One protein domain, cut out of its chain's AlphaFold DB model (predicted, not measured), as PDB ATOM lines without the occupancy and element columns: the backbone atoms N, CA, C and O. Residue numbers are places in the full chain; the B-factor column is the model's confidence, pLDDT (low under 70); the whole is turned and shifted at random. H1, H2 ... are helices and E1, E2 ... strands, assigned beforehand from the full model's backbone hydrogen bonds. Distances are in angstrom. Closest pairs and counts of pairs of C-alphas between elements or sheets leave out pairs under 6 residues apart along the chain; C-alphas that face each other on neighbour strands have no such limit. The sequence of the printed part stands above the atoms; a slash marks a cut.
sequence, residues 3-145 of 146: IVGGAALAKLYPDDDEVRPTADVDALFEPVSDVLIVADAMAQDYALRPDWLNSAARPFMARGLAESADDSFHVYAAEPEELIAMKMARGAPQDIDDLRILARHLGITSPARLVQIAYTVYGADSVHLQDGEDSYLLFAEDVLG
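AT A GLANCE: This is residues 3 to 145 of the 146 residues of an uncharacterized protein of Labedella phragmitis (UniProt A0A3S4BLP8). Four helices, H3 to H6, pack mostly crossed into a cluster at one end, and H2 makes the far end, touching no other helix. H1 and the short strand E1 lie between, and the loop residues 67 to 73 stick out. The printed part has 143 residues with six named helices and one strand, in the order H1 E1 H2 H3 H4 H5 H6, and is mostly helix. It is compact, with a radius of gyration of the C-alphas of 16.1 A and spans of 46 by 33 by 27 A.

HOW THE PARTS SIT: The closest C-alphas of H1, residues 5 to 12, and E1, residues 25 to 28, are Ala 7 and Val 25, 5.5 A apart. E1 pairs with no named strand, but its residues 25 to 26 pair in parallel with residues 53 to 54. H2, residues 32 to 45, is apart from H1. H3, residues 80 to 90, and H4, residues 93 to 106, form a helical hairpin and touch, closest at C-alphas 87 and 95, 5.4 A, at a shallow tilt of 22 degrees. H5, residues 111 to 122, touches H3 about perpendicular at 86 degrees, closest at C-alphas 118 and 85, 3.9 A. H6, residues 133 to 144, touches H5 at a steep tilt of 57 degrees, H5 with residues 111 to 115 alone, closest at C-alphas 140 and 111, 4.6 A. Every O i to N i+4 pair is within hydrogen-bond range in H1, H2, H3, H5 and H6, and 8 of 10 in H4.

IN THESE COORDINATES: H1 begins at C-alpha 5 (34.856, 1.937, -11.323). H2 is 20.0 A long and H4 20.8 A. H6 ends at C-alpha 144 (21.431, 15.102, -6.796).

THE WHOLE: The farthest C-alphas, Asp 45 and Asp 134, are 47.6 A apart. The printed part has no cut. The links H1 to E1 and H2 to H3 are long. Residues 68 to 69 have pLDDT under 70.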
ATOM      1  N   ILE A   3      35.675  -6.400 -10.197       96.19
ATOM      2  CA  ILE A   3      35.807  -5.157 -10.965       96.19
ATOM      3  C   ILE A   3      35.183  -3.984 -10.198       96.19
ATOM      4  O   ILE A   3      34.187  -4.160  -9.492       96.19
ATOM      5  N   VAL A   4      35.762  -2.794 -10.333       96.12
ATOM      6  CA  VAL A   4      35.288  -1.530  -9.742       96.12
ATOM      7  C   VAL A   4      35.183  -0.447 -10.826       96.12
ATOM      8  O   VAL A   4      35.386  -0.715 -12.011       96.12
ATOM      9  N   GLY A   5      34.847   0.782 -10.426       93.25
ATOM     10  CA  GLY A   5      34.856   1.937 -11.323       93.25
ATOM     11  C   GLY A   5      33.821   1.834 -12.446       93.25
ATOM     12  O   GLY A   5      32.755   1.242 -12.272       93.25
ATOM     13  N   GLY A   6      34.141   2.412 -13.606       94.06
ATOM     14  CA  GLY A   6      33.234   2.432 -14.761       94.06
ATOM     15  C   GLY A   6      32.918   1.033 -15.304       94.06
ATOM     16  O   GLY A   6      31.781   0.758 -15.677       94.06
ATOM     17  N   ALA A   7      33.884   0.108 -15.262       95.19
ATOM     18  CA  ALA A   7      33.674  -1.273 -15.700       95.19
ATOM     19  C   ALA A   7      32.645  -2.005 -14.822       95.19
ATOM     20  O   ALA A   7      31.854  -2.809 -15.321       95.19
ATOM     21  N   ALA A   8      32.620  -1.711 -13.517       96.62
ATOM     22  CA  ALA A   8      31.607  -2.246 -12.616       96.62
ATOM     23  C   ALA A   8      30.210  -1.704 -12.930       96.62
ATOM     24  O   ALA A   8      29.270  -2.492 -12.968       96.62
ATOM     25  N   LEU A   9      30.077  -0.404 -13.224       96.94
ATOM     26  CA  LEU A   9      28.801   0.183 -13.649       96.94
ATOM     27  C   LEU A   9      28.284  -0.462 -14.934       96.94
ATOM     28  O   LEU A   9      27.138  -0.896 -14.968       96.94
ATOM     29  N   ALA A  10      29.148  -0.627 -15.940       95.75
ATOM     30  CA  ALA A  10      28.794  -1.293 -17.195       95.75
ATOM     31  C   ALA A  10      28.332  -2.745 -16.994       95.75
ATOM     32  O   ALA A  10      27.465  -3.231 -17.716       95.75
ATOM     33  N   LYS A  11      28.886  -3.452 -16.000       95.31
ATOM     34  CA  LYS A  11      28.453  -4.812 -15.653       95.31
ATOM     35  C   LYS A  11      27.138  -4.842 -14.870       95.31
ATOM     36  O   LYS A  11      26.366  -5.778 -15.059       95.31
ATOM     37  N   LEU A  12      26.926  -3.897 -13.953       96.69
ATOM     38  CA  LEU A  12      25.738  -3.846 -13.092       96.69
ATOM     39  C   LEU A  12      24.505  -3.330 -13.839       96.69
ATOM     40  O   LEU A  12      23.412  -3.848 -13.630       96.69
ATOM     41  N   TYR A  13      24.692  -2.346 -14.718       96.81
ATOM     42  CA  TYR A  13      23.620  -1.622 -15.398       96.81
ATOM     43  C   TYR A  13      23.853  -1.590 -16.922       96.81
ATOM     44  O   TYR A  13      24.010  -0.518 -17.498       96.81
ATOM     45  N   PRO A  14      23.899  -2.754 -17.599       95.06
ATOM     46  CA  PRO A  14      24.240  -2.831 -19.026       95.06
ATOM     47  C   PRO A  14      23.199  -2.184 -19.953       95.06
ATOM     48  O   PRO A  14      23.525  -1.860 -21.092       95.06
ATOM     49  N   ASP A  15      21.963  -2.015 -19.475       96.06
ATOM     50  CA  ASP A  15      20.842  -1.450 -20.234       96.06
ATOM     51  C   ASP A  15      20.612   0.051 -19.949       96.06
ATOM     52  O   ASP A  15      19.663   0.633 -20.472       96.06
ATOM     53  N   ASP A  16      21.444   0.673 -19.104       96.69
ATOM     54  CA  ASP A  16      21.378   2.105 -18.796       96.69
ATOM     55  C   ASP A  16      22.264   2.890 -19.775       96.69
ATOM     56  O   ASP A  16      23.484   2.721 -19.809       96.69
ATOM     57  N   ASP A  17      21.644   3.734 -20.597       95.06
ATOM     58  CA  ASP A  17      22.294   4.480 -21.675       95.06
ATOM     59  C   ASP A  17      23.167   5.647 -21.189       95.06
ATOM     60  O   ASP A  17      24.004   6.143 -21.950       95.06
ATOM     61  N   GLU A  18      23.040   6.053 -19.923       94.88
ATOM     62  CA  GLU A  18      23.941   7.023 -19.295       94.88
ATOM     63  C   GLU A  18      25.261   6.379 -18.840       94.88
ATOM     64  O   GLU A  18      26.251   7.085 -18.610       94.88
ATOM     65  N   VAL A  19      25.326   5.044 -18.747       95.25
ATOM     66  CA  VAL A  19      26.572   4.339 -18.431       95.25
ATOM     67  C   VAL A  19      27.534   4.449 -19.608       95.25
ATOM     68  O   VAL A  19      27.380   3.834 -20.664       95.25
ATOM     69  N   ARG A  20      28.588   5.241 -19.409       89.69
ATOM     70  CA  ARG A  20      29.585   5.494 -20.449       89.69
ATOM     71  C   ARG A  20      30.465   4.265 -20.695       89.69
ATOM     72  O   ARG A  20      30.887   3.609 -19.740       89.69
ATOM     73  N   PRO A  21      30.855   4.012 -21.956       87.88
ATOM     74  CA  PRO A  21      31.921   3.069 -22.258       87.88
ATOM     75  C   PRO A  21      33.214   3.447 -21.525       87.88
ATOM     76  O   PRO A  21      33.624   4.609 -21.533       87.88
ATOM     77  N   THR A  22      33.876   2.455 -20.934       90.06
ATOM     78  CA  THR A  22      35.190   2.605 -20.297       90.06
ATOM     79  C   THR A  22      36.267   1.930 -21.142       90.06
ATOM     80  O   THR A  22      36.025   0.880 -21.738       90.06
ATOM     81  N   ALA A  23      37.446   2.547 -21.228       87.81
ATOM     82  CA  ALA A  23      38.578   2.008 -21.988       87.81
ATOM     83  C   ALA A  23      39.444   1.049 -21.154       87.81
ATOM     84  O   ALA A  23      40.277   0.329 -21.705       87.81
ATOM     85  N   ASP A  24      39.256   1.072 -19.840       93.06
ATOM     86  CA  ASP A  24      40.011   0.335 -18.843       93.06
ATOM     87  C   ASP A  24      39.094  -0.348 -17.820       93.06
ATOM     88  O   ASP A  24      37.946   0.047 -17.579       93.06
ATOM     89  N   VAL A  25      39.626  -1.420 -17.244       95.88
ATOM     90  CA  VAL A  25      39.025  -2.265 -16.222       95.88
ATOM     91  C   VAL A  25      39.895  -2.168 -14.977       95.88
ATOM     92  O   VAL A  25      40.969  -2.768 -14.889       95.88
ATOM     93  N   ASP A  26      39.394  -1.440 -13.988       95.06
ATOM     94  CA  ASP A  26      39.962  -1.426 -12.647       95.06
ATOM     95  C   ASP A  26      39.470  -2.650 -11.880       95.06
ATOM     96  O   ASP A  26      38.259  -2.870 -11.740       95.06
ATOM     97  N   ALA A  27      40.390  -3.459 -11.357       95.88
ATOM     98  CA  ALA A  27      40.003  -4.689 -10.687       95.88
ATOM     99  C   ALA A  27      40.956  -5.140  -9.575       95.88
ATOM    100  O   ALA A  27      42.150  -4.853  -9.551       95.88
ATOM    101  N   LEU A  28      40.401  -5.909  -8.643       95.06
ATOM    102  CA  LEU A  28      41.141  -6.755  -7.724       95.06
ATOM    103  C   LEU A  28      41.132  -8.181  -8.273       95.06
ATOM    104  O   LEU A  28      40.083  -8.763  -8.562       95.06
ATOM    105  N   PHE A  29      42.316  -8.752  -8.416       93.25
ATOM    106  CA  PHE A  29      42.535 -10.104  -8.906       93.25
ATOM    107  C   PHE A  29      43.852 -10.630  -8.354       93.25
ATOM    108  O   PHE A  29      44.758  -9.864  -8.027       93.25
ATOM    109  N   GLU A  30      43.942 -11.948  -8.250       89.94
ATOM    110  CA  GLU A  30      45.133 -12.649  -7.795       89.94
ATOM    111  C   GLU A  30      45.331 -13.899  -8.668       89.94
ATOM    112  O   GLU A  30      44.331 -14.495  -9.083       89.94
ATOM    113  N   PRO A  31      46.583 -14.295  -8.961       92.00
ATOM    114  CA  PRO A  31      47.833 -13.581  -8.667       92.00
ATOM    115  C   PRO A  31      48.045 -12.356  -9.583       92.00
ATOM    116  O   PRO A  31      47.867 -12.432 -10.793       92.00
ATOM    117  N   VAL A  32      48.446 -11.213  -9.008       92.69
ATOM    118  CA  VAL A  32      48.539  -9.931  -9.744       92.69
ATOM    119  C   VAL A  32      49.546  -9.997 -10.896       92.69
ATOM    120  O   VAL A  32      49.212  -9.617 -12.013       92.69
ATOM    121  N   SER A  33      50.763 -10.486 -10.641       94.56
ATOM    122  CA  SER A  33      51.842 -10.477 -11.637       94.56
ATOM    123  C   SER A  33      51.501 -11.295 -12.880       94.56
ATOM    124  O   SER A  33      51.668 -10.803 -13.992       94.56
ATOM    125  N   ASP A  34      50.984 -12.512 -12.702       94.94
ATOM    126  CA  ASP A  34      50.695 -13.408 -13.827       94.94
ATOM    127  C   ASP A  34      49.540 -12.869 -14.677       94.94
ATOM    128  O   ASP A  34      49.609 -12.890 -15.906       94.94
ATOM    129  N   VAL A  35      48.507 -12.314 -14.032       94.81
ATOM    130  CA  VAL A  35      47.380 -11.685 -14.732       94.81
ATOM    131  C   VAL A  35      47.845 -10.470 -15.535       94.81
ATOM    132  O   VAL A  35      47.454 -10.330 -16.692       94.81
ATOM    133  N   LEU A  36      48.708  -9.617 -14.971       95.38
ATOM    134  CA  LEU A  36      49.209  -8.434 -15.679       95.38
ATOM    135  C   LEU A  36      50.147  -8.780 -16.843       95.38
ATOM    136  O   LEU A  36      50.118  -8.084 -17.854       95.38
ATOM    137  N   ILE A  37      50.925  -9.865 -16.758       96.38
ATOM    138  CA  ILE A  37      51.729 -10.359 -17.891       96.38
ATOM    139  C   ILE A  37      50.821 -10.734 -19.067       96.38
ATOM    140  O   ILE A  37      51.087 -10.359 -20.209       96.38
ATOM    141  N   VAL A  38      49.732 -11.459 -18.794       96.31
ATOM    142  CA  VAL A  38      48.759 -11.829 -19.829       96.31
ATOM    143  C   VAL A  38      48.038 -10.589 -20.362       96.31
ATOM    144  O   VAL A  38      47.854 -10.465 -21.570       96.31
ATOM    145  N   ALA A  39      47.671  -9.650 -19.488       96.69
ATOM    146  CA  ALA A  39      47.019  -8.408 -19.886       96.69
ATOM    147  C   ALA A  39      47.888  -7.553 -20.821       96.69
ATOM    148  O   ALA A  39      47.360  -7.004 -21.787       96.69
ATOM    149  N   ASP A  40      49.199  -7.474 -20.577       96.44
ATOM    150  CA  ASP A  40      50.139  -6.750 -21.441       96.44
ATOM    151  C   ASP A  40      50.268  -7.406 -22.823       96.44
ATOM    152  O   ASP A  40      50.193  -6.724 -23.845       96.44
ATOM    153  N   ALA A  41      50.355  -8.739 -22.877       97.31
ATOM    154  CA  ALA A  41      50.337  -9.468 -24.146       97.31
ATOM    155  C   ALA A  41      49.035  -9.204 -24.928       97.31
ATOM    156  O   ALA A  41      49.071  -8.881 -26.115       97.31
ATOM    157  N   MET A  42      47.885  -9.231 -24.244       97.62
ATOM    158  CA  MET A  42      46.594  -8.883 -24.846       97.62
ATOM    159  C   MET A  42      46.548  -7.431 -25.332       97.62
ATOM    160  O   MET A  42      45.945  -7.153 -26.367       97.62
ATOM    161  N   ALA A  43      47.182  -6.497 -24.620       97.38
ATOM    162  CA  ALA A  43      47.220  -5.104 -25.046       97.38
ATOM    163  C   ALA A  43      47.885  -4.957 -26.420       97.38
ATOM    164  O   ALA A  43      47.397  -4.205 -27.266       97.38
ATOM    165  N   GLN A  44      48.944  -5.728 -26.671       96.19
ATOM    166  CA  GLN A  44      49.637  -5.762 -27.958       96.19
ATOM    167  C   GLN A  44      48.788  -6.441 -29.042       96.19
ATOM    168  O   GLN A  44      48.623  -5.877 -30.126       96.19
ATOM    169  N   ASP A  45      48.206  -7.603 -28.739       97.56
ATOM    170  CA  ASP A  45      47.427  -8.397 -29.700       97.56
ATOM    171  C   ASP A  45      46.156  -7.680 -30.179       97.56
ATOM    172  O   ASP A  45      45.779  -7.774 -31.349       97.56
ATOM    173  N   TYR A  46      45.499  -6.945 -29.278       96.25
ATOM    174  CA  TYR A  46      44.208  -6.298 -29.528       96.25
ATOM    175  C   TYR A  46      44.303  -4.773 -29.667       96.25
ATOM    176  O   TYR A  46      43.270  -4.107 -29.740       96.25
ATOM    177  N   ALA A  47      45.519  -4.214 -29.715       95.25
ATOM    178  CA  ALA A  47      45.771  -2.771 -29.756       95.25
ATOM    179  C   ALA A  47      45.033  -1.995 -28.642       95.25
ATOM    180  O   ALA A  47      44.495  -0.906 -28.869       95.25
ATOM    181  N   LEU A  48      44.996  -2.568 -27.436       95.25
ATOM    182  CA  LEU A  48      44.438  -1.923 -26.248       95.25
ATOM    183  C   LEU A  48      45.483  -1.007 -25.611       95.25
ATOM    184  O   LEU A  48      46.679  -1.067 -25.905       95.25
ATOM    185  N   ARG A  49      45.036  -0.154 -24.689       94.56
ATOM    186  CA  ARG A  49      45.962   0.615 -23.857       94.56
ATOM    187  C   ARG A  49      46.791  -0.331 -22.972       94.56
ATOM    188  O   ARG A  49      46.237  -1.318 -22.500       94.56
ATOM    189  N   PRO A  50      48.063  -0.019 -22.663       90.69
ATOM    190  CA  PRO A  50      48.893  -0.862 -21.790       90.69
ATOM    191  C   PRO A  50      48.311  -1.091 -20.384       90.69
ATOM    192  O   PRO A  50      48.627  -2.080 -19.734       90.69
ATOM    193  N   ASP A  51      47.455  -0.182 -19.915       92.94
ATOM    194  CA  ASP A  51      46.801  -0.194 -18.604       92.94
ATOM    195  C   ASP A  51      45.314  -0.598 -18.663       92.94
ATOM    196  O   ASP A  51      44.582  -0.371 -17.700       92.94
ATOM    197  N   TRP A  52      44.858  -1.201 -19.773       96.31
ATOM    198  CA  TRP A  52      43.446  -1.560 -19.976       96.31
ATOM    199  C   TRP A  52      42.896  -2.505 -18.899       96.31
ATOM    200  O   TRP A  52      41.697  -2.499 -18.648       96.31
ATOM    201  N   LEU A  53      43.747  -3.311 -18.262       97.00
ATOM    202  CA  LEU A  53      43.438  -4.037 -17.036       97.00
ATOM    203  C   LEU A  53      44.483  -3.654 -15.997       97.00
ATOM    204  O   LEU A  53      45.677  -3.872 -16.200       97.00
ATOM    205  N   ASN A  54      44.042  -3.108 -14.869       95.31
ATOM    206  CA  ASN A  54      44.950  -2.675 -13.819       95.31
ATOM    207  C   ASN A  54      44.383  -2.955 -12.418       95.31
ATOM    208  O   ASN A  54      43.192  -3.206 -12.234       95.31
ATOM    209  N   SER A  55      45.266  -2.915 -11.417       94.69
ATOM    210  CA  SER A  55      44.916  -3.091 -10.003       94.69
ATOM    211  C   SER A  55      45.177  -1.841  -9.160       94.69
ATOM    212  O   SER A  55      45.368  -1.942  -7.944       94.69
ATOM    213  N   ALA A  56      45.226  -0.660  -9.787       92.62
ATOM    214  CA  ALA A  56      45.542   0.605  -9.120       92.62
ATOM    215  C   ALA A  56      44.473   0.999  -8.090       92.62
ATOM    216  O   ALA A  56      44.783   1.653  -7.098       92.62
ATOM    217  N   ALA A  57      43.236   0.531  -8.277       92.50
ATOM    218  CA  ALA A  57      42.138   0.765  -7.350       92.50
ATOM    219  C   ALA A  57      42.218  -0.060  -6.049       92.50
ATOM    220  O   ALA A  57      41.458   0.212  -5.121       92.50
ATOM    221  N   ARG A  58      43.128  -1.046  -5.940       92.75
ATOM    222  CA  ARG A  58      43.237  -1.941  -4.767       92.75
ATOM    223  C   ARG A  58      43.280  -1.206  -3.416       92.75
ATOM    224  O   ARG A  58      42.567  -1.654  -2.523       92.75
ATOM    225  N   PRO A  59      44.041  -0.107  -3.229       91.38
ATOM    226  CA  PRO A  59      44.085   0.606  -1.952       91.38
ATOM    227  C   PRO A  59      42.751   1.233  -1.538       91.38
ATOM    228  O   PRO A  59      42.584   1.529  -0.366       91.38
ATOM    229  N   PHE A  60      41.824   1.445  -2.475       90.75
ATOM    230  CA  PHE A  60      40.533   2.091  -2.230       90.75
ATOM    231  C   PHE A  60      39.389   1.088  -2.047       90.75
ATOM    232  O   PHE A  60      38.265   1.491  -1.761       90.75
ATOM    233  N   MET A  61      39.632  -0.214  -2.227       91.94
ATOM    234  CA  MET A  61      38.590  -1.225  -2.063       91.94
ATOM    235  C   MET A  61      38.400  -1.552  -0.586       91.94
ATOM    236  O   MET A  61      39.319  -2.034   0.075       91.94
ATOM    237  N   ALA A  62      37.188  -1.340  -0.080       88.31
ATOM    238  CA  ALA A  62      36.848  -1.656   1.303       88.31
ATOM    239  C   ALA A  62      36.706  -3.168   1.534       88.31
ATOM    240  O   ALA A  62      36.841  -3.647   2.661       88.31
ATOM    241  N   ARG A  63      36.418  -3.940   0.475       87.62
ATOM    242  CA  ARG A  63      36.178  -5.389   0.563       87.62
ATOM    243  C   ARG A  63      37.082  -6.145  -0.408       87.62
ATOM    244  O   ARG A  63      37.171  -5.789  -1.583       87.62
ATOM    245  N   GLY A  64      37.714  -7.211   0.080       86.88
ATOM    246  CA  GLY A  64      38.615  -8.059  -0.702       86.88
ATOM    247  C   GLY A  64      37.916  -8.953  -1.733       86.88
ATOM    248  O   GLY A  64      36.754  -8.743  -2.098       86.88
ATOM    249  N   LEU A  65      38.646  -9.964  -2.211       84.94
ATOM    250  CA  LEU A  65      38.058 -11.000  -3.054       84.94
ATOM    251  C   LEU A  65      37.069 -11.847  -2.243       84.94
ATOM    252  O   LEU A  65      37.334 -12.173  -1.089       84.94
ATOM    253  N   ALA A  66      35.935 -12.198  -2.843       78.38
ATOM    254  CA  ALA A  66      35.029 -13.186  -2.294       78.38
ATOM    255  C   ALA A  66      35.721 -14.549  -2.347       78.38
ATOM    256  O   ALA A  66      36.335 -14.892  -3.361       78.38
ATOM    257  N   GLU A  67      35.620 -15.316  -1.265       71.69
ATOM    258  CA  GLU A  67      36.042 -16.713  -1.280       71.69
ATOM    259  C   GLU A  67      35.136 -17.479  -2.247       71.69
ATOM    260  O   GLU A  67      33.913 -17.497  -2.093       71.69
ATOM    261  N   SER A  68      35.734 -18.080  -3.276       67.88
ATOM    262  CA  SER A  68      35.016 -18.998  -4.154       67.88
ATOM    263  C   SER A  68      34.920 -20.358  -3.473       67.88
ATOM    264  O   SER A  68      35.914 -20.867  -2.958       67.88
ATOM    265  N   ALA A  69      33.728 -20.955  -3.478       68.75
ATOM    266  CA  ALA A  69      33.519 -22.314  -2.977       68.75
ATOM    267  C   ALA A  69      34.017 -23.394  -3.959       68.75
ATOM    268  O   ALA A  69      34.066 -24.570  -3.597       68.75
ATOM    269  N   ASP A  70      34.364 -23.008  -5.190       77.12
ATOM    270  CA  ASP A  70      34.887 -23.885  -6.234       77.12
ATOM    271  C   ASP A  70      36.142 -23.300  -6.907       77.12
ATOM    272  O   ASP A  70      36.434 -22.106  -6.806       77.12
ATOM    273  N   ASP A  71      36.873 -24.151  -7.631       74.38
ATOM    274  CA  ASP A  71      38.077 -23.776  -8.387       74.38
ATOM    275  C   ASP A  71      37.761 -22.990  -9.680       74.38
ATOM    276  O   ASP A  71      38.615 -22.863 -10.562       74.38
ATOM    277  N   SER A  72      36.530 -22.489  -9.856       79.69
ATOM    278  CA  SER A  72      36.156 -21.761 -11.068       79.69
ATOM    279  C   SER A  72      36.469 -20.266 -10.969       79.69
ATOM    280  O   SER A  72      36.449 -19.641  -9.906       79.69
ATOM    281  N   PHE A  73      36.815 -19.676 -12.115       80.62
ATOM    282  CA  PHE A  73      37.138 -18.258 -12.196       80.62
ATOM    283  C   PHE A  73      35.862 -17.420 -12.301       80.62
ATOM    284  O   PHE A  73      35.156 -17.466 -13.308       80.62
ATOM    285  N   HIS A  74      35.614 -16.593 -11.287       86.31
ATOM    286  CA  HIS A  74      34.471 -15.680 -11.250       86.31
ATOM    287  C   HIS A  74      34.882 -14.233 -11.510       86.31
ATOM    288  O   HIS A  74      35.873 -13.747 -10.955       86.31
ATOM    289  N   VAL A  75      34.072 -13.514 -12.292       90.31
ATOM    290  CA  VAL A  75      34.163 -12.055 -12.459       90.31
ATOM    291  C   VAL A  75      32.887 -11.409 -11.942       90.31
ATOM    292  O   VAL A  75      31.813 -11.578 -12.524       90.31
ATOM    293  N   TYR A  76      33.009 -10.624 -10.879       92.69
ATOM    294  CA  TYR A  76      31.893  -9.913 -10.259       92.69
ATOM    295  C   TYR A  76      32.217  -8.426 -10.102       92.69
ATOM    296  O   TYR A  76      33.384  -8.044 -10.043       92.69
ATOM    297  N   ALA A  77      31.186  -7.584 -10.091       95.50
ATOM    298  CA  ALA A  77      31.322  -6.162  -9.794       95.50
ATOM    299  C   ALA A  77      31.340  -5.941  -8.279       95.50
ATOM    300  O   ALA A  77      30.775  -6.737  -7.532       95.50
ATOM    301  N   ALA A  78      31.992  -4.874  -7.824       96.06
ATOM    302  CA  ALA A  78      31.823  -4.407  -6.458       96.06
ATOM    303  C   ALA A  78      30.361  -4.043  -6.181       96.06
ATOM    304  O   ALA A  78      29.640  -3.619  -7.085       96.06
ATOM    305  N   GLU A  79      29.955  -4.195  -4.922       95.62
ATOM    306  CA  GLU A  79      28.609  -3.823  -4.496       95.62
ATOM    307  C   GLU A  79      28.366  -2.322  -4.740       95.62
ATOM    308  O   GLU A  79      29.299  -1.524  -4.563       95.62
ATOM    309  N   PRO A  80      27.140  -1.908  -5.107       97.38
ATOM    310  CA  PRO A  80      26.824  -0.512  -5.405       97.38
ATOM    311  C   PRO A  80      27.249   0.479  -4.312       97.38
ATOM    312  O   PRO A  80      27.768   1.550  -4.622       97.38
ATOM    313  N   GLU A  81      27.106   0.129  -3.032       97.50
ATOM    314  CA  GLU A  81      27.522   0.979  -1.912       97.50
ATOM    315  C   GLU A  81      29.039   1.179  -1.842       97.50
ATOM    316  O   GLU A  81      29.505   2.259  -1.481       97.50
ATOM    317  N   GLU A  82      29.823   0.164  -2.207       97.12
ATOM    318  CA  GLU A  82      31.280   0.286  -2.271       97.12
ATOM    319  C   GLU A  82      31.698   1.184  -3.438       97.12
ATOM    320  O   GLU A  82      32.597   2.009  -3.282       97.12
ATOM    321  N   LEU A  83      30.997   1.094  -4.574       97.56
ATOM    322  CA  LEU A  83      31.193   2.020  -5.690       97.56
ATOM    323  C   LEU A  83      30.853   3.458  -5.283       97.56
ATOM    324  O   LEU A  83      31.657   4.348  -5.544       97.56
ATOM    325  N   ILE A  84      29.732   3.689  -4.587       98.31
ATOM    326  CA  ILE A  84      29.383   5.016  -4.048       98.31
ATOM    327  C   ILE A  84      30.510   5.539  -3.163       98.31
ATOM    328  O   ILE A  84      30.972   6.657  -3.370       98.31
ATOM    329  N   ALA A  85      30.984   4.736  -2.209       97.75
ATOM    330  CA  ALA A  85      32.045   5.153  -1.302       97.75
ATOM    331  C   ALA A  85      33.316   5.559  -2.061       97.75
ATOM    332  O   ALA A  85      33.834   6.653  -1.843       97.75
ATOM    333  N   MET A  86      33.772   4.728  -3.003       96.69
ATOM    334  CA  MET A  86      34.953   5.009  -3.830       96.69
ATOM    335  C   MET A  86      34.809   6.300  -4.640       96.69
ATOM    336  O   MET A  86      35.758   7.073  -4.753       96.69
ATOM    337  N   LYS A  87      33.623   6.537  -5.204       96.94
ATOM    338  CA  LYS A  87      33.324   7.722  -6.012       96.94
ATOM    339  C   LYS A  87      33.250   8.987  -5.160       96.94
ATOM    340  O   LYS A  87      33.854   9.989  -5.525       96.94
ATOM    341  N   MET A  88      32.603   8.909  -3.996       97.38
ATOM    342  CA  MET A  88      32.561   9.987  -3.005       97.38
ATOM    343  C   MET A  88      33.961  10.360  -2.508       97.38
ATOM    344  O   MET A  88      34.288  11.538  -2.454       97.38
ATOM    345  N   ALA A  89      34.804   9.369  -2.198       95.56
ATOM    346  CA  ALA A  89      36.173   9.598  -1.734       95.56
ATOM    347  C   ALA A  89      37.090  10.194  -2.814       95.56
ATOM    348  O   ALA A  89      38.017  10.935  -2.497       95.56
ATOM    349  N   ARG A  90      36.863   9.862  -4.091       94.25
ATOM    350  CA  ARG A  90      37.673  10.371  -5.204       94.25
ATOM    351  C   ARG A  90      37.241  11.760  -5.675       94.25
ATOM    352  O   ARG A  90      38.108  12.560  -6.016       94.25
ATOM    353  N   GLY A  91      35.934  12.022  -5.742       92.75
ATOM    354  CA  GLY A  91      35.373  13.335  -6.071       92.75
ATOM    355  C   GLY A  91      35.766  13.893  -7.447       92.75
ATOM    356  O   GLY A  91      35.810  15.111  -7.621       92.75
ATOM    357  N   ALA A  92      36.106  13.055  -8.434       91.38
ATOM    358  CA  ALA A  92      36.455  13.558  -9.763       91.38
ATOM    359  C   ALA A  92      35.191  13.988 -10.537       91.38
ATOM    360  O   ALA A  92      34.119  13.436 -10.302       91.38
ATOM    361  N   PRO A  93      35.290  14.883 -11.542       90.19
ATOM    362  CA  PRO A  93      34.119  15.344 -12.303       90.19
ATOM    363  C   PRO A  93      33.289  14.207 -12.914       90.19
ATOM    364  O   PRO A  93      32.067  14.238 -12.918       90.19
ATOM    365  N   GLN A  94      33.966  13.162 -13.390       88.12
ATOM    366  CA  GLN A  94      33.338  11.963 -13.944       88.12
ATOM    367  C   GLN A  94      32.581  11.117 -12.912       88.12
ATOM    368  O   GLN A  94      31.761  10.299 -13.311       88.12
ATOM    369  N   ASP A  95      32.891  11.274 -11.624       95.06
ATOM    370  CA  ASP A  95      32.269  10.518 -10.544       95.06
ATOM    371  C   ASP A  95      30.871  11.072 -10.214       95.06
ATOM    372  O   ASP A  95      30.065  10.344  -9.647       95.06
ATOM    373  N   ILE A  96      30.547  12.306 -10.630       95.75
ATOM    374  CA  ILE A  96      29.209  12.901 -10.479       95.75
ATOM    375  C   ILE A  96      28.168  12.089 -11.259       95.75
ATOM    376  O   ILE A  96      27.164  11.663 -10.691       95.75
ATOM    377  N   ASP A  97      28.421  11.835 -12.545       95.06
ATOM    378  CA  ASP A  97      27.500  11.074 -13.400       95.06
ATOM    379  C   ASP A  97      27.377   9.619 -12.921       95.06
ATOM    380  O   ASP A  97      26.278   9.080 -12.801       95.06
ATOM    381  N   ASP A  98      28.502   9.005 -12.548       96.75
ATOM    382  CA  ASP A  98      28.539   7.656 -11.982       96.75
ATOM    383  C   ASP A  98      27.702   7.563 -10.686       96.75
ATOM    384  O   ASP A  98      26.952   6.603 -10.484       96.75
ATOM    385  N   LEU A  99      27.794   8.571  -9.807       98.12
ATOM    386  CA  LEU A  99      27.006   8.656  -8.574       98.12
ATOM    387  C   LEU A  99      25.521   8.904  -8.841       98.12
ATOM    388  O   LEU A  99      24.696   8.349  -8.116       98.12
ATOM    389  N   ARG A 100      25.159   9.671  -9.876       97.25
ATOM    390  CA  ARG A 100      23.758   9.849 -10.301       97.25
ATOM    391  C   ARG A 100      23.137   8.534 -10.744       97.25
ATOM    392  O   ARG A 100      22.045   8.198 -10.286       97.25
ATOM    393  N   ILE A 101      23.852   7.766 -11.564       97.50
ATOM    394  CA  ILE A 101      23.423   6.434 -12.010       97.50
ATOM    395  C   ILE A 101      23.211   5.529 -10.789       97.50
ATOM    396  O   ILE A 101      22.132   4.960 -10.614       97.50
ATOM    397  N   LEU A 102      24.202   5.445  -9.895       98.25
ATOM    398  CA  LEU A 102      24.108   4.641  -8.671       98.25
ATOM    399  C   LEU A 102      22.935   5.073  -7.784       98.25
ATOM    400  O   LEU A 102      22.169   4.228  -7.322       98.25
ATOM    401  N   ALA A 103      22.770   6.375  -7.561       98.25
ATOM    402  CA  ALA A 103      21.692   6.912  -6.745       98.25
ATOM    403  C   ALA A 103      20.319   6.589  -7.345       98.25
ATOM    404  O   ALA A 103      19.434   6.131  -6.622       98.25
ATOM    405  N   ARG A 104      20.158   6.747  -8.664       97.62
ATOM    406  CA  ARG A 104      18.926   6.415  -9.390       97.62
ATOM    407  C   ARG A 104      18.568   4.936  -9.250       97.62
ATOM    408  O   ARG A 104      17.444   4.634  -8.854       97.62
ATOM    409  N   HIS A 105      19.508   4.026  -9.519       98.00
ATOM    410  CA  HIS A 105      19.266   2.576  -9.426       98.00
ATOM    411  C   HIS A 105      18.971   2.102  -8.000       98.00
ATOM    412  O   HIS A 105      18.196   1.167  -7.812       98.00
ATOM    413  N   LEU A 106      19.536   2.767  -6.988       97.75
ATOM    414  CA  LEU A 106      19.297   2.451  -5.576       97.75
ATOM    415  C   LEU A 106      18.127   3.233  -4.950       97.75
ATOM    416  O   LEU A 106      17.825   3.036  -3.773       97.75
ATOM    417  N   GLY A 107      17.475   4.133  -5.697       97.81
ATOM    418  CA  GLY A 107      16.397   4.985  -5.183       97.81
ATOM    419  C   GLY A 107      16.850   5.987  -4.112       97.81
ATOM    420  O   GLY A 107      16.069   6.359  -3.233       97.81
ATOM    421  N   ILE A 108      18.113   6.410  -4.145       98.31
ATOM    422  CA  ILE A 108      18.683   7.374  -3.204       98.31
ATOM    423  C   ILE A 108      18.370   8.790  -3.686       98.31
ATOM    424  O   ILE A 108      18.850   9.225  -4.725       98.31
ATOM    425  N   THR A 109      17.607   9.537  -2.890       97.06
ATOM    426  CA  THR A 109      17.219  10.928  -3.193       97.06
ATOM    427  C   THR A 109      17.744  11.934  -2.166       97.06
ATOM    428  O   THR A 109      17.307  13.080  -2.134       97.06
ATOM    429  N   SER A 110      18.626  11.501  -1.263       97.56
ATOM    430  CA  SER A 110      19.146  12.319  -0.167       97.56
ATOM    431  C   SER A 110      20.666  12.450  -0.279       97.56
ATOM    432  O   SER A 110      21.347  11.423  -0.211       97.56
ATOM    433  N   PRO A 111      21.212  13.680  -0.368       98.06
ATOM    434  CA  PRO A 111      22.658  13.906  -0.355       98.06
ATOM    435  C   PRO A 111      23.325  13.295   0.881       98.06
ATOM    436  O   PRO A 111      24.296  12.548   0.779       98.06
ATOM    437  N   ALA A 112      22.708  13.491   2.050       98.06
ATOM    438  CA  ALA A 112      23.168  12.922   3.313       98.06
ATOM    439  C   ALA A 112      23.259  11.387   3.283       98.06
ATOM    440  O   ALA A 112      24.107  10.808   3.958       98.06
ATOM    441  N   ARG A 113      22.425  10.702   2.486       98.38
ATOM    442  CA  ARG A 113      22.501   9.242   2.350       98.38
ATOM    443  C   ARG A 113      23.740   8.795   1.573       98.38
ATOM    444  O   ARG A 113      24.325   7.784   1.952       98.38
ATOM    445  N   LEU A 114      24.160   9.526   0.537       98.25
ATOM    446  CA  LEU A 114      25.401   9.229  -0.194       98.25
ATOM    447  C   LEU A 114      26.623   9.390   0.715       98.25
ATOM    448  O   LEU A 114      27.463   8.492   0.787       98.25
ATOM    449  N   VAL A 115      26.659  10.483   1.485       98.06
ATOM    450  CA  VAL A 115      27.687  10.719   2.508       98.06
ATOM    451  C   VAL A 115      27.680   9.583   3.535       98.06
ATOM    452  O   VAL A 115      28.701   8.937   3.755       98.06
ATOM    453  N   GLN A 116      26.515   9.247   4.094       98.12
ATOM    454  CA  GLN A 116      26.386   8.169   5.074       98.12
ATOM    455  C   GLN A 116      26.915   6.826   4.551       98.12
ATOM    456  O   GLN A 116      27.552   6.092   5.307       98.12
ATOM    457  N   ILE A 117      26.662   6.486   3.282       98.25
ATOM    458  CA  ILE A 117      27.180   5.256   2.667       98.25
ATOM    459  C   ILE A 117      28.709   5.278   2.650       98.25
ATOM    460  O   ILE A 117      29.323   4.321   3.120       98.25
ATOM    461  N   ALA A 118      29.322   6.374   2.194       97.50
ATOM    462  CA  ALA A 118      30.776   6.504   2.153       97.50
ATOM    463  C   ALA A 118      31.410   6.320   3.545       97.50
ATOM    464  O   ALA A 118      32.329   5.514   3.707       97.50
ATOM    465  N   TYR A 119      30.855   6.976   4.566       96.75
ATOM    466  CA  TYR A 119      31.309   6.845   5.954       96.75
ATOM    467  C   TYR A 119      31.050   5.457   6.548       96.75
ATOM    468  O   TYR A 119      31.847   4.973   7.346       96.75
ATOM    469  N   THR A 120      29.965   4.786   6.155       96.94
ATOM    470  CA  THR A 120      29.678   3.412   6.597       96.94
ATOM    471  C   THR A 120      30.680   2.423   6.004       96.94
ATOM    472  O   THR A 120      31.113   1.502   6.692       96.94
ATOM    473  N   VAL A 121      31.051   2.610   4.736       96.75
ATOM    474  CA  VAL A 121      31.964   1.715   4.016       96.75
ATOM    475  C   VAL A 121      33.411   1.908   4.466       96.75
ATOM    476  O   VAL A 121      34.106   0.922   4.701       96.75
ATOM    477  N   TYR A 122      33.870   3.154   4.593       95.44
ATOM    478  CA  TYR A 122      35.265   3.447   4.922       95.44
ATOM    479  C   TYR A 122      35.542   3.642   6.413       95.44
ATOM    480  O   TYR A 122      36.673   3.416   6.846       95.44
ATOM    481  N   GLY A 123      34.536   4.027   7.198       93.38
ATOM    482  CA  GLY A 123      34.689   4.466   8.584       93.38
ATOM    483  C   GLY A 123      35.012   5.960   8.696       93.38
ATOM    484  O   GLY A 123      35.607   6.555   7.800       93.38
ATOM    485  N   ALA A 124      34.628   6.570   9.822       88.12
ATOM    486  CA  ALA A 124      34.796   8.010  10.052       88.12
ATOM    487  C   ALA A 124      36.260   8.465  10.155       88.12
ATOM    488  O   ALA A 124      36.574   9.581   9.762       88.12
ATOM    489  N   ASP A 125      37.149   7.585  10.617       86.12
ATOM    490  CA  ASP A 125      38.586   7.862  10.752       86.12
ATOM    491  C   ASP A 125      39.393   7.416   9.515       86.12
ATOM    492  O   ASP A 125      40.609   7.211   9.582       86.12
ATOM    493  N   SER A 126      38.721   7.184   8.383       88.75
ATOM    494  CA  SER A 126      39.362   6.644   7.188       88.75
ATOM    495  C   SER A 126      40.246   7.658   6.479       88.75
ATOM    496  O   SER A 126      39.826   8.765   6.162       88.75
ATOM    497  N   VAL A 127      41.438   7.216   6.079       88.50
ATOM    498  CA  VAL A 127      42.362   7.999   5.240       88.50
ATOM    499  C   VAL A 127      41.839   8.258   3.821       88.50
ATOM    500  O   VAL A 127      42.420   9.065   3.093       88.50
ATOM    501  N   HIS A 128      40.776   7.559   3.408       91.12
ATOM    502  CA  HIS A 128      40.122   7.758   2.115       91.12
ATOM    503  C   HIS A 128      39.147   8.939   2.127       91.12
ATOM    504  O   HIS A 128      38.884   9.499   1.069       91.12
ATOM    505  N   LEU A 129      38.646   9.341   3.300       92.12
ATOM    506  CA  LEU A 129      37.757  10.487   3.460       92.12
ATOM    507  C   LEU A 129      38.550  11.664   4.041       92.12
ATOM    508  O   LEU A 129      38.550  11.895   5.244       92.12
ATOM    509  N   GLN A 130      39.279  12.375   3.179       88.12
ATOM    510  CA  GLN A 130      40.254  13.395   3.603       88.12
ATOM    511  C   GLN A 130      39.634  14.757   3.928       88.12
ATOM    512  O   GLN A 130      40.166  15.484   4.768       88.12
ATOM    513  N   ASP A 131      38.517  15.090   3.284       88.44
ATOM    514  CA  ASP A 131      37.778  16.318   3.557       88.44
ATOM    515  C   ASP A 131      36.801  16.174   4.736       88.44
ATOM    516  O   ASP A 131      36.485  15.078   5.198       88.44
ATOM    517  N   GLY A 132      36.301  17.308   5.236       87.56
ATOM    518  CA  GLY A 132      35.231  17.320   6.235       87.56
ATOM    519  C   GLY A 132      33.882  16.880   5.656       87.56
ATOM    520  O   GLY A 132      33.631  17.042   4.463       87.56
ATOM    521  N   GLU A 133      32.988  16.388   6.517       91.88
ATOM    522  CA  GLU A 133      31.651  15.900   6.137       91.88
ATOM    523  C   GLU A 133      30.846  16.934   5.327       91.88
ATOM    524  O   GLU A 133      30.223  16.579   4.329       91.88
ATOM    525  N   ASP A 134      30.945  18.222   5.682       94.62
ATOM    526  CA  ASP A 134      30.301  19.327   4.958       94.62
ATOM    527  C   ASP A 134      30.749  19.420   3.485       94.62
ATOM    528  O   ASP A 134      29.945  19.748   2.614       94.62
ATOM    529  N   SER A 135      32.016  19.096   3.183       94.56
ATOM    530  CA  SER A 135      32.539  19.071   1.806       94.56
ATOM    531  C   SER A 135      31.862  17.969   0.991       94.56
ATOM    532  O   SER A 135      31.365  18.204  -0.111       94.56
ATOM    533  N   TYR A 136      31.762  16.767   1.568       96.25
ATOM    534  CA  TYR A 136      31.080  15.646   0.925       96.25
ATOM    535  C   TYR A 136      29.580  15.881   0.788       96.25
ATOM    536  O   TYR A 136      28.984  15.406  -0.178       96.25
ATOM    537  N   LEU A 137      28.967  16.615   1.718       97.31
ATOM    538  CA  LEU A 137      27.564  16.988   1.614       97.31
ATOM    539  C   LEU A 137      27.328  17.931   0.432       97.31
ATOM    540  O   LEU A 137      26.442  17.654  -0.369       97.31
ATOM    541  N   LEU A 138      28.155  18.969   0.269       96.19
ATOM    542  CA  LEU A 138      28.091  19.867  -0.891       96.19
ATOM    543  C   LEU A 138      28.294  19.108  -2.210       96.19
ATOM    544  O   LEU A 138      27.572  19.332  -3.178       96.19
ATOM    545  N   PHE A 139      29.247  18.173  -2.240       96.38
ATOM    546  CA  PHE A 139      29.456  17.315  -3.404       96.38
ATOM    547  C   PHE A 139      28.229  16.435  -3.695       96.38
ATOM    548  O   PHE A 139      27.780  16.351  -4.834       96.38
ATOM    549  N   ALA A 140      27.628  15.822  -2.672       97.38
ATOM    550  CA  ALA A 140      26.424  15.010  -2.826       97.38
ATOM    551  C   ALA A 140      25.181  15.833  -3.222       97.38
ATOM    552  O   ALA A 140      24.283  15.310  -3.886       97.38
ATOM    553  N   GLU A 141      25.106  17.103  -2.821       97.25
ATOM    554  CA  GLU A 141      24.072  18.041  -3.270       97.25
ATOM    555  C   GLU A 141      24.204  18.332  -4.767       97.25
ATOM    556  O   GLU A 141      23.197  18.303  -5.469       97.25
ATOM    557  N   ASP A 142      25.423  18.524  -5.277       95.62
ATOM    558  CA  ASP A 142      25.677  18.699  -6.716       95.62
ATOM    559  C   ASP A 142      25.323  17.438  -7.528       95.62
ATOM    560  O   ASP A 142      24.716  17.512  -8.603       95.62
ATOM    561  N   VAL A 143      25.609  16.255  -6.974       96.69
ATOM    562  CA  VAL A 143      25.209  14.972  -7.570       96.69
ATOM    563  C   VAL A 143      23.693  14.902  -7.767       96.69
ATOM    564  O   VAL A 143      23.246  14.513  -8.841       96.69
ATOM    565  N   LEU A 144      22.891  15.286  -6.770       95.94
ATOM    566  CA  LEU A 144      21.431  15.102  -6.796       95.94
ATOM    567  C   LEU A 144      20.628  16.354  -7.195       95.94
ATOM    568  O   LEU A 144      19.402  16.285  -7.285       95.94
ATOM    569  N   GLY A 145      21.286  17.497  -7.381       85.44
ATOM    570  CA  GLY A 145      20.657  18.807  -7.577       85.44
ATOM    571  C   GLY A 145      20.262  19.157  -9.016       85.44
ATOM    572  O   GLY A 145      19.747  20.254  -9.241       85.44
TER     573      GLY A 145